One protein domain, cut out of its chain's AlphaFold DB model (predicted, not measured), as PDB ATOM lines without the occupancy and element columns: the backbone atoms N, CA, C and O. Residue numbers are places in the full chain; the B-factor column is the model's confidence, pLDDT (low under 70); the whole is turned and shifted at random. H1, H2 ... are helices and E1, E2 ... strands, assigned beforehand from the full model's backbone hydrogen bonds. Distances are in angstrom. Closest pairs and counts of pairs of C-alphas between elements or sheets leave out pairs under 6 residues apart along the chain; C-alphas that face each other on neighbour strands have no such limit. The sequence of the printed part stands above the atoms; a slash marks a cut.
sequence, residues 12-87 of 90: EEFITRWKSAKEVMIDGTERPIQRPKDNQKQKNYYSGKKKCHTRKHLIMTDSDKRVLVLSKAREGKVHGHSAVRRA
ATOM      1  N   GLU A  12       7.040  13.140   8.092       89.38
ATOM      2  CA  GLU A  12       5.655  13.590   8.251       89.38
ATOM      3  C   GLU A  12       4.946  13.689   6.896       89.38
ATOM      4  O   GLU A  12       3.791  13.273   6.774       89.38
ATOM      5  N   GLU A  13       5.643  14.186   5.866       90.06
ATOM      6  CA  GLU A  13       5.151  14.196   4.483       90.06
ATOM      7  C   GLU A  13       4.841  12.766   4.014       90.06
ATOM      8  O   GLU A  13       3.760  12.499   3.483       90.06
ATOM      9  N   PHE A  14       5.761  11.831   4.279       89.81
ATOM     10  CA  PHE A  14       5.585  10.417   3.952       89.81
ATOM     11  C   PHE A  14       4.350   9.821   4.649       89.81
ATOM     12  O   PHE A  14       3.471   9.268   3.984       89.81
ATOM     13  N   ILE A  15       4.242   9.974   5.973       89.38
ATOM     14  CA  ILE A  15       3.135   9.417   6.771       89.38
ATOM     15  C   ILE A  15       1.794  10.012   6.331       89.38
ATOM     16  O   ILE A  15       0.803   9.294   6.204       89.38
ATOM     17  N   THR A  16       1.751  11.317   6.056       91.00
ATOM     18  CA  THR A  16       0.523  12.000   5.628       91.00
ATOM     19  C   THR A  16       0.042  11.495   4.274       91.00
ATOM     20  O   THR A  16      -1.165  11.349   4.066       91.00
ATOM     21  N   ARG A  17       0.975  11.214   3.359       90.06
ATOM     22  CA  ARG A  17       0.673  10.767   1.999       90.06
ATOM     23  C   ARG A  17       0.283   9.293   1.936       90.06
ATOM     24  O   ARG A  17      -0.656   8.951   1.221       90.06
ATOM     25  N   TRP A  18       0.954   8.438   2.705       91.12
ATOM     26  CA  TRP A  18       0.692   6.998   2.753       91.12
ATOM     27  C   TRP A  18       0.295   6.545   4.158       91.12
ATOM     28  O   TRP A  18       0.936   5.685   4.754       91.12
ATOM     29  N   LYS A  19      -0.815   7.086   4.676       86.19
ATOM     30  CA  LYS A  19      -1.336   6.772   6.025       86.19
ATOM     31  C   LYS A  19      -1.587   5.281   6.263       86.19
ATOM     32  O   LYS A  19      -1.567   4.824   7.399       86.19
ATOM     33  N   SER A  20      -1.866   4.529   5.198       84.62
ATOM     34  CA  SER A  20      -2.113   3.087   5.252       84.62
ATOM     35  C   SER A  20      -0.837   2.242   5.230       84.62
ATOM     36  O   SER A  20      -0.922   1.038   5.469       84.62
ATOM     37  N   ALA A  21       0.331   2.830   4.944       84.50
ATOM     38  CA  ALA A  21       1.596   2.106   4.920       84.50
ATOM     39  C   ALA A  21       2.049   1.810   6.357       84.50
ATOM     40  O   ALA A  21       2.663   2.642   7.020       84.50
ATOM     41  N   LYS A  22       1.716   0.609   6.844       85.12
ATOM     42  CA  LYS A  22       2.140   0.117   8.166       85.12
ATOM     43  C   LYS A  22       3.598  -0.338   8.185       85.12
ATOM     44  O   LYS A  22       4.257  -0.256   9.213       85.12
ATOM     45  N   GLU A  23       4.083  -0.813   7.045       89.62
ATOM     46  CA  GLU A  23       5.446  -1.283   6.841       89.62
ATOM     47  C   GLU A  23       5.938  -0.793   5.479       89.62
ATOM     48  O   GLU A  23       5.171  -0.727   4.512       89.62
ATOM     49  N   VAL A  24       7.226  -0.456   5.414       92.19
ATOM     50  CA  VAL A  24       7.919  -0.155   4.165       92.19
ATOM     51  C   VAL A  24       9.196  -0.964   4.057       92.19
ATOM     52  O   VAL A  24       9.965  -1.083   5.008       92.19
ATOM     53  N   MET A  25       9.445  -1.477   2.862       93.69
ATOM     54  CA  MET A  25      10.653  -2.220   2.530       93.69
ATOM     55  C   MET A  25      11.522  -1.353   1.627       93.69
ATOM     56  O   MET A  25      11.034  -0.771   0.658       93.69
ATOM     57  N   ILE A  26      12.814  -1.260   1.947       91.75
ATOM     58  CA  ILE A  26      13.803  -0.577   1.111       91.75
ATOM     59  C   ILE A  26      14.618  -1.631   0.378       91.75
ATOM     60  O   ILE A  26      15.298  -2.434   1.014       91.75
ATOM     61  N   ASP A  27      14.612  -1.574  -0.950       92.19
ATOM     62  CA  ASP A  27      15.422  -2.464  -1.779       92.19
ATOM     63  C   ASP A  27      16.211  -1.702  -2.852       92.19
ATOM     64  O   ASP A  27      15.877  -0.584  -3.249       92.19
ATOM     65  N   GLY A  28      17.312  -2.302  -3.304       92.38
ATOM     66  CA  GLY A  28      18.181  -1.776  -4.344       92.38
ATOM     67  C   GLY A  28      17.991  -2.505  -5.668       92.38
ATOM     68  O   GLY A  28      18.348  -3.672  -5.803       92.38
ATOM     69  N   THR A  29      17.553  -1.783  -6.695       93.50
ATOM     70  CA  THR A  29      17.421  -2.311  -8.058       93.50
ATOM     71  C   THR A  29      18.576  -1.844  -8.942       93.50
ATOM     72  O   THR A  29      19.053  -0.713  -8.835       93.50
ATOM     73  N   GLU A  30      19.060  -2.711  -9.834       94.88
ATOM     74  CA  GLU A  30      20.086  -2.370 -10.826       94.88
ATOM     75  C   GLU A  30      19.532  -2.553 -12.237       94.88
ATOM     76  O   GLU A  30      19.049  -3.628 -12.587       94.88
ATOM     77  N   ARG A  31      19.633  -1.505 -13.059       95.94
ATOM     78  CA  ARG A  31      19.225  -1.506 -14.463       95.94
ATOM     79  C   ARG A  31      20.461  -1.496 -15.366       95.94
ATOM     80  O   ARG A  31      21.287  -0.591 -15.207       95.94
ATOM     81  N   PRO A  32      20.598  -2.434 -16.318       97.31
ATOM     82  CA  PRO A  32      21.690  -2.404 -17.283       97.31
ATOM     83  C   PRO A  32      21.619  -1.143 -18.153       97.31
ATOM     84  O   PRO A  32      20.542  -0.631 -18.469       97.31
ATOM     85  N   ILE A  33      22.786  -0.631 -18.525       97.62
ATOM     86  CA  ILE A  33      22.944   0.481 -19.461       97.62
ATOM     87  C   ILE A  33      23.939   0.103 -20.555       97.62
ATOM     88  O   ILE A  33      24.790  -0.766 -20.362       97.62
ATOM     89  N   GLN A  34      23.877   0.809 -21.682       97.69
ATOM     90  CA  GLN A  34      24.914   0.701 -22.699       97.69
ATOM     91  C   GLN A  34      26.275   1.073 -22.102       97.69
ATOM     92  O   GLN A  34      26.385   2.054 -21.359       97.69
ATOM     93  N   ARG A  35      27.315   0.306 -22.454       97.25
ATOM     94  CA  ARG A  35      28.696   0.596 -22.054       97.25
ATOM     95  C   ARG A  35      29.052   2.036 -22.460       97.25
ATOM     96  O   ARG A  35      29.028   2.339 -23.656       97.25
ATOM     97  N   PRO A  36      29.375   2.927 -21.504       97.19
ATOM     98  CA  PRO A  36      29.807   4.281 -21.829       97.19
ATOM     99  C   PRO A  36      31.083   4.263 -22.680       97.19
ATOM    100  O   PRO A  36      31.898   3.361 -22.532       97.19
ATOM    101  N   LYS A  37      31.292   5.265 -23.541       97.25
ATOM    102  CA  LYS A  37      32.561   5.401 -24.285       97.25
ATOM    103  C   LYS A  37      33.673   5.994 -23.419       97.25
ATOM    104  O   LYS A  37      34.804   5.536 -23.473       97.25
ATOM    105  N   ASP A  38      33.332   6.951 -22.562       98.19
ATOM    106  CA  ASP A  38      34.280   7.575 -21.637       98.19
ATOM    107  C   ASP A  38      34.795   6.585 -20.576       98.19
ATOM    108  O   ASP A  38      34.006   5.941 -19.878       98.19
ATOM    109  N   ASN A  39      36.119   6.493 -20.435       97.19
ATOM    110  CA  ASN A  39      36.785   5.520 -19.566       97.19
ATOM    111  C   ASN A  39      36.432   5.706 -18.085       97.19
ATOM    112  O   ASN A  39      36.235   4.721 -17.366       97.19
ATOM    113  N   GLN A  40      36.313   6.952 -17.614       97.25
ATOM    114  CA  GLN A  40      35.967   7.216 -16.219       97.25
ATOM    115  C   GLN A  40      34.522   6.798 -15.923       97.25
ATOM    116  O   GLN A  40      34.248   6.154 -14.906       97.25
ATOM    117  N   LYS A  41      33.588   7.093 -16.834       96.75
ATOM    118  CA  LYS A  41      32.195   6.639 -16.752       96.75
ATOM    119  C   LYS A  41      32.092   5.119 -16.830       96.75
ATOM    120  O   LYS A  41      31.335   4.557 -16.045       96.75
ATOM    121  N   GLN A  42      32.850   4.441 -17.693       97.12
ATOM    122  CA  GLN A  42      32.873   2.971 -17.730       97.12
ATOM    123  C   GLN A  42      33.191   2.385 -16.348       97.12
ATOM    124  O   GLN A  42      32.382   1.640 -15.797       97.12
ATOM    125  N   LYS A  43      34.298   2.823 -15.732       96.75
ATOM    126  CA  LYS A  43      34.686   2.405 -14.372       96.75
ATOM    127  C   LYS A  43      33.615   2.735 -13.332       96.75
ATOM    128  O   LYS A  43      33.382   1.956 -12.415       96.75
ATOM    129  N   ASN A  44      32.963   3.891 -13.456       96.94
ATOM    130  CA  ASN A  44      31.926   4.308 -12.517       96.94
ATOM    131  C   ASN A  44      30.675   3.425 -12.591       96.94
ATOM    132  O   ASN A  44      30.130   3.053 -11.554       96.94
ATOM    133  N   TYR A  45      30.216   3.088 -13.794       97.56
ATOM    134  CA  TYR A  45      28.968   2.349 -13.976       97.56
ATOM    135  C   TYR A  45      29.139   0.828 -13.969       97.56
ATOM    136  O   TYR A  45      28.137   0.126 -13.894       97.56
ATOM    137  N   TYR A  46      30.361   0.299 -14.016       97.94
ATOM    138  CA  TYR A  46      30.587  -1.142 -13.926       97.94
ATOM    139  C   TYR A  46      30.201  -1.690 -12.540       97.94
ATOM    140  O   TYR A  46      30.749  -1.284 -11.516       97.94
ATOM    141  N   SER A  47      29.251  -2.623 -12.506       96.69
ATOM    142  CA  SER A  47      28.821  -3.339 -11.304       96.69
ATOM    143  C   SER A  47      29.566  -4.663 -11.201       96.69
ATOM    144  O   SER A  47      29.376  -5.559 -12.023       96.69
ATOM    145  N   GLY A  48      30.388  -4.818 -10.158       95.44
ATOM    146  CA  GLY A  48      31.106  -6.071  -9.900       95.44
ATOM    147  C   GLY A  48      30.167  -7.253  -9.628       95.44
ATOM    148  O   GLY A  48      30.452  -8.371 -10.047       95.44
ATOM    149  N   LYS A  49      29.005  -6.999  -9.006       93.06
ATOM    150  CA  LYS A  49      28.000  -8.031  -8.702       93.06
ATOM    151  C   LYS A  49      27.275  -8.517  -9.956       93.06
ATOM    152  O   LYS A  49      27.050  -9.713 -10.104       93.06
ATOM    153  N   LYS A  50      26.888  -7.600 -10.847       94.88
ATOM    154  CA  LYS A  50      26.154  -7.934 -12.082       94.88
ATOM    155  C   LYS A  50      27.068  -8.242 -13.270       94.88
ATOM    156  O   LYS A  50      26.573  -8.705 -14.290       94.88
ATOM    157  N   LYS A  51      28.378  -7.995 -13.141       96.31
ATOM    158  CA  LYS A  51      29.391  -8.144 -14.201       96.31
ATOM    159  C   LYS A  51      29.039  -7.369 -15.484       96.31
ATOM    160  O   LYS A  51      29.356  -7.794 -16.589       96.31
ATOM    161  N   CYS A  52      28.367  -6.225 -15.346       97.31
ATOM    162  CA  CYS A  52      27.965  -5.365 -16.462       97.31
ATOM    163  C   CYS A  52      27.833  -3.897 -16.021       97.31
ATOM    164  O   CYS A  52      27.937  -3.581 -14.836       97.31
ATOM    165  N   HIS A  53      27.632  -2.977 -16.972       98.25
ATOM    166  CA  HIS A  53      27.433  -1.559 -16.660       98.25
ATOM    167  C   HIS A  53      25.979  -1.324 -16.257       98.25
ATOM    168  O   HIS A  53      25.069  -1.571 -17.047       98.25
ATOM    169  N   THR A  54      25.752  -0.834 -15.040       97.94
ATOM    170  CA  THR A  54      24.412  -0.632 -14.489       97.94
ATOM    171  C   THR A  54      24.247   0.757 -13.884       97.94
ATOM    172  O   THR A  54      25.206   1.444 -13.517       97.94
ATOM    173  N   ARG A  55      22.990   1.183 -13.773       96.75
ATOM    174  CA  ARG A  55      22.564   2.236 -12.853       96.75
ATOM    175  C   ARG A  55      21.756   1.617 -11.731       96.75
ATOM    176  O   ARG A  55      20.942   0.732 -11.977       96.75
ATOM    177  N   LYS A  56      21.966   2.108 -10.518       94.00
ATOM    178  CA  LYS A  56      21.289   1.641  -9.313       94.00
ATOM    179  C   LYS A  56      20.218   2.629  -8.880       94.00
ATOM    180  O   LYS A  56      20.468   3.833  -8.883       94.00
ATOM    181  N   HIS A  57      19.069   2.118  -8.477       94.00
ATOM    182  CA  HIS A  57      18.038   2.866  -7.774       94.00
ATOM    183  C   HIS A  57      17.768   2.200  -6.430       94.00
ATOM    184  O   HIS A  57      17.942   0.993  -6.288       94.00
ATOM    185  N   LEU A  58      17.342   2.990  -5.457       94.06
ATOM    186  CA  LEU A  58      16.671   2.489  -4.272       94.06
ATOM    187  C   LEU A  58      15.174   2.693  -4.464       94.06
ATOM    188  O   LEU A  58      14.753   3.729  -4.988       94.06
ATOM    189  N   ILE A  59      14.399   1.701  -4.060       94.06
ATOM    190  CA  ILE A  59      12.944   1.751  -4.056       94.06
ATOM    191  C   ILE A  59      12.440   1.593  -2.630       94.06
ATOM    192  O   ILE A  59      13.047   0.873  -1.839       94.06
ATOM    193  N   MET A  60      11.334   2.263  -2.328       93.25
ATOM    194  CA  MET A  60      10.530   1.977  -1.144       93.25
ATOM    195  C   MET A  60       9.220   1.362  -1.605       93.25
ATOM    196  O   MET A  60       8.537   1.946  -2.451       93.25
ATOM    197  N   THR A  61       8.885   0.200  -1.061       93.81
ATOM    198  CA  THR A  61       7.640  -0.503  -1.368       93.81
ATOM    199  C   THR A  61       6.803  -0.708  -0.122       93.81
ATOM    200  O   THR A  61       7.351  -0.873   0.965       93.81
ATOM    201  N   ASP A  62       5.486  -0.719  -0.289       92.69
ATOM    202  CA  ASP A  62       4.567  -1.192   0.746       92.69
ATOM    203  C   ASP A  62       4.326  -2.708   0.645       92.69
ATOM    204  O   ASP A  62       4.820  -3.390  -0.260       92.69
ATOM    205  N   SER A  63       3.522  -3.229   1.573       91.00
ATOM    206  CA  SER A  63       3.062  -4.622   1.594       91.00
ATOM    207  C   SER A  63       2.282  -5.035   0.339       91.00
ATOM    208  O   SER A  63       2.267  -6.212  -0.015       91.00
ATOM    209  N   ASP A  64       1.680  -4.072  -0.366       90.19
ATOM    210  CA  ASP A  64       0.921  -4.291  -1.604       90.19
ATOM    211  C   ASP A  64       1.830  -4.299  -2.848       90.19
ATOM    212  O   ASP A  64       1.348  -4.333  -3.982       90.19
ATOM    213  N   LYS A  65       3.159  -4.276  -2.653       89.19
ATOM    214  CA  LYS A  65       4.190  -4.261  -3.704       89.19
ATOM    215  C   LYS A  65       4.128  -3.016  -4.596       89.19
ATOM    216  O   LYS A  65       4.651  -3.026  -5.714       89.19
ATOM    217  N   ARG A  66       3.524  -1.924  -4.121       91.44
ATOM    218  CA  ARG A  66       3.525  -0.638  -4.827       91.44
ATOM    219  C   ARG A  66       4.844   0.069  -4.571       91.44
ATOM    220  O   ARG A  66       5.273   0.196  -3.430       91.44
ATOM    221  N   VAL A  67       5.474   0.574  -5.630       92.62
ATOM    222  CA  VAL A  67       6.654   1.438  -5.496       92.62
ATOM    223  C   VAL A  67       6.180   2.828  -5.087       92.62
ATOM    224  O   VAL A  67       5.620   3.559  -5.900       92.62
ATOM    225  N   LEU A  68       6.395   3.179  -3.823       92.44
ATOM    226  CA  LEU A  68       6.020   4.476  -3.259       92.44
ATOM    227  C   LEU A  68       7.042   5.548  -3.640       92.44
ATOM    228  O   LEU A  68       6.683   6.654  -4.039       92.44
ATOM    229  N   VAL A  69       8.326   5.190  -3.547       92.56
ATOM    230  CA  VAL A  69       9.456   6.108  -3.720       92.56
ATOM    231  C   VAL A  69      10.510   5.466  -4.604       92.56
ATOM    232  O   VAL A  69      10.811   4.278  -4.470       92.56
ATOM    233  N   LEU A  70      11.097   6.265  -5.489       93.12
ATOM    234  CA  LEU A  70      12.183   5.880  -6.373       93.12
ATOM    235  C   LEU A  70      13.308   6.912  -6.297       93.12
ATOM    236  O   LEU A  70      13.189   8.022  -6.821       93.12
ATOM    237  N   SER A  71      14.451   6.500  -5.753       92.38
ATOM    238  CA  SER A  71      15.607   7.381  -5.627       92.38
ATOM    239  C   SER A  71      16.168   7.803  -6.986       92.38
ATOM    240  O   SER A  71      16.021   7.128  -8.014       92.38
ATOM    241  N   LYS A  72      16.981   8.865  -6.981       91.75
ATOM    242  CA  LYS A  72      17.856   9.189  -8.120       91.75
ATOM    243  C   LYS A  72      18.735   7.999  -8.515       91.75
ATOM    244  O   LYS A  72      19.219   7.258  -7.657       91.75
ATOM    245  N   ALA A  73      18.994   7.884  -9.817       92.12
ATOM    246  CA  ALA A  73      19.914   6.894 -10.356       92.12
ATOM    247  C   ALA A  73      21.347   7.159  -9.867       92.12
ATOM    248  O   ALA A  73      21.853   8.279  -9.977       92.12
ATOM    249  N   ARG A  74      22.006   6.117  -9.371       92.69
ATOM    250  CA  ARG A  74      23.409   6.106  -8.937       92.69
ATOM    251  C   ARG A  74      24.227   5.171  -9.814       92.69
ATOM    252  O   ARG A  74      23.680   4.380 -10.585       92.69
ATOM    253  N   GLU A  75      25.544   5.270  -9.724       95.44
ATOM    254  CA  GLU A  75      26.429   4.428 -10.518       95.44
ATOM    255  C   GLU A  75      26.446   2.980 -10.002       95.44
ATOM    256  O   GLU A  75      26.385   2.740  -8.794       95.44
ATOM    257  N   GLY A  76      26.541   2.011 -10.917       93.94
ATOM    258  CA  GLY A  76      26.498   0.579 -10.605       93.94
ATOM    259  C   GLY A  76      27.567   0.107  -9.616       93.94
ATOM    260  O   GLY A  76      27.304  -0.801  -8.830       93.94
ATOM    261  N   LYS A  77      28.736   0.768  -9.570       95.12
ATOM    262  CA  LYS A  77      29.814   0.425  -8.625       95.12
ATOM    263  C   LYS A  77      29.471   0.690  -7.158       95.12
ATOM    264  O   LYS A  77      30.163   0.206  -6.266       95.12
ATOM    265  N   VAL A  78      28.474   1.535  -6.881       93.06
ATOM    266  CA  VAL A  78      28.182   1.985  -5.516       93.06
ATOM    267  C   VAL A  78      27.549   0.840  -4.723       93.06
ATOM    268  O   VAL A  78      26.529   0.272  -5.123       93.06
ATOM    269  N   HIS A  79      28.141   0.510  -3.572       90.25
ATOM    270  CA  HIS A  79      27.602  -0.497  -2.657       90.25
ATOM    271  C   HIS A  79      26.226  -0.082  -2.112       90.25
ATOM    272  O   HIS A  79      25.977   1.107  -1.908       90.25
ATOM    273  N   GLY A  80      25.341  -1.050  -1.841       85.19
ATOM    274  CA  GLY A  80      23.960  -0.787  -1.407       85.19
ATOM    275  C   GLY A  80      23.885   0.114  -0.172       85.19
ATOM    276  O   GLY A  80      23.282   1.180  -0.224       85.19
ATOM    277  N   HIS A  81      24.619  -0.237   0.887       87.56
ATOM    278  CA  HIS A  81      24.708   0.574   2.108       87.56
ATOM    279  C   HIS A  81      25.163   2.024   1.835       87.56
ATOM    280  O   HIS A  81      24.601   2.987   2.356       87.56
ATOM    281  N   SER A  82      26.154   2.208   0.954       89.88
ATOM    282  CA  SER A  82      26.619   3.543   0.574       89.88
ATOM    283  C   SER A  82      25.588   4.315  -0.246       89.88
ATOM    284  O   SER A  82      25.541   5.538  -0.140       89.88
ATOM    285  N   ALA A  83      24.778   3.635  -1.062       87.81
ATOM    286  CA  ALA A  83      23.695   4.264  -1.808       87.81
ATOM    287  C   ALA A  83      22.622   4.809  -0.856       87.81
ATOM    288  O   ALA A  83      22.240   5.968  -1.010       87.81
ATOM    289  N   VAL A  84      22.232   4.030   0.162       88.38
ATOM    290  CA  VAL A  84      21.259   4.440   1.193       88.38
ATOM    291  C   VAL A  84      21.766   5.674   1.936       88.38
ATOM    292  O   VAL A  84      21.101   6.703   1.958       88.38
ATOM    293  N   ARG A  85      23.012   5.647   2.426       87.06
ATOM    294  CA  ARG A  85      23.599   6.788   3.151       87.06
ATOM    295  C   ARG A  85      23.750   8.055   2.296       87.06
ATOM    296  O   ARG A  85      23.822   9.163   2.820       87.06
ATOM    297  N   ARG A  86      23.848   7.911   0.969       83.94
ATOM    298  CA  ARG A  86      23.974   9.028   0.013       83.94
ATOM    299  C   ARG A  86      22.627   9.533  -0.502       83.94
ATOM    300  O   ARG A  86      22.619  10.539  -1.222       83.94
ATOM    301  N   ALA A  87      21.517   8.873  -0.178       80.38
ATOM    302  CA  ALA A  87      20.171   9.299  -0.537       80.38
ATOM    303  C   ALA A  87      19.744  10.495   0.332       80.38
ATOM    304  O   ALA A  87      18.860  10.404   1.167       80.38
TER     305      ALA A  87
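Overview. This is residues 12 to 87 of the 90 residues of the protein "Transposase family protein" of Okeania sp. SIO3B5 (UniProt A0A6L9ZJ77). A long, narrow ribbon of two antiparallel strands, E1 and E2, runs along the middle of this rod, with the short E3 beside the last part of E2, and the rod's full length reaches from the link before E1, at Ser 20, to H2, at Asn 39. A short helix lies toward each end, H1 beyond the start of E1 and H2 beyond the start of E2, while H3 crosses over E2 between them. The printed part has 76 residues, in the order H1, E1, H2, E2, E3, H3; the sheet runs E1, E2, E3, all antiparallel, and the class is mixed, helices and strands. The whole is loose, with a radius of gyration of the C-alphas of 14.8 A and spans of 46 by 21 by 18 A.

Along the chain. H1, residues 12 to 17, begins at C-alpha 12 (5.655, 13.590, 8.251) and is 8.5 A long. E1, residues 25 to 32, measures 22.7 A, and H2, residues 39 to 45, 10.1 A. E2, residues 52 to 61, measures 25.8 A and bends by 51 degrees at residue 55. E3, residues 67 to 70, measures 7.1 A. H3, residues 80 to 86, measures 9.9 A and ends at C-alpha 86 (23.974, 9.028, 0.013).

Arrangement. H1 is not on the sheet. E1 and E2 are antiparallel at 155 degrees, with N 29 and O 57 within hydrogen-bond range at 2.8 A. H2 is on the sheet, over none of its strands; its closest C-alphas to E2 are Tyr 45 and His 53, 5.0 A. E2 and E3 form a hairpin, with N 68 and O 60 at 2.8 A. H3 is on the sheet over E2, across the strands at 70 degrees on the local plane; the closest C-alphas of H3 and E2 are Val 84 and Leu 58, 7.4 A. In H1, H2 and H3 every O i to N i+4 pair is within hydrogen-bond range.

Size, cuts and confidence. The two C-alphas farthest apart, Ser 20 and Asn 39, are 46.2 A apart. The printed part has no cut and no long link. Its mean pLDDT is 92.8, and no printed residue is under 70.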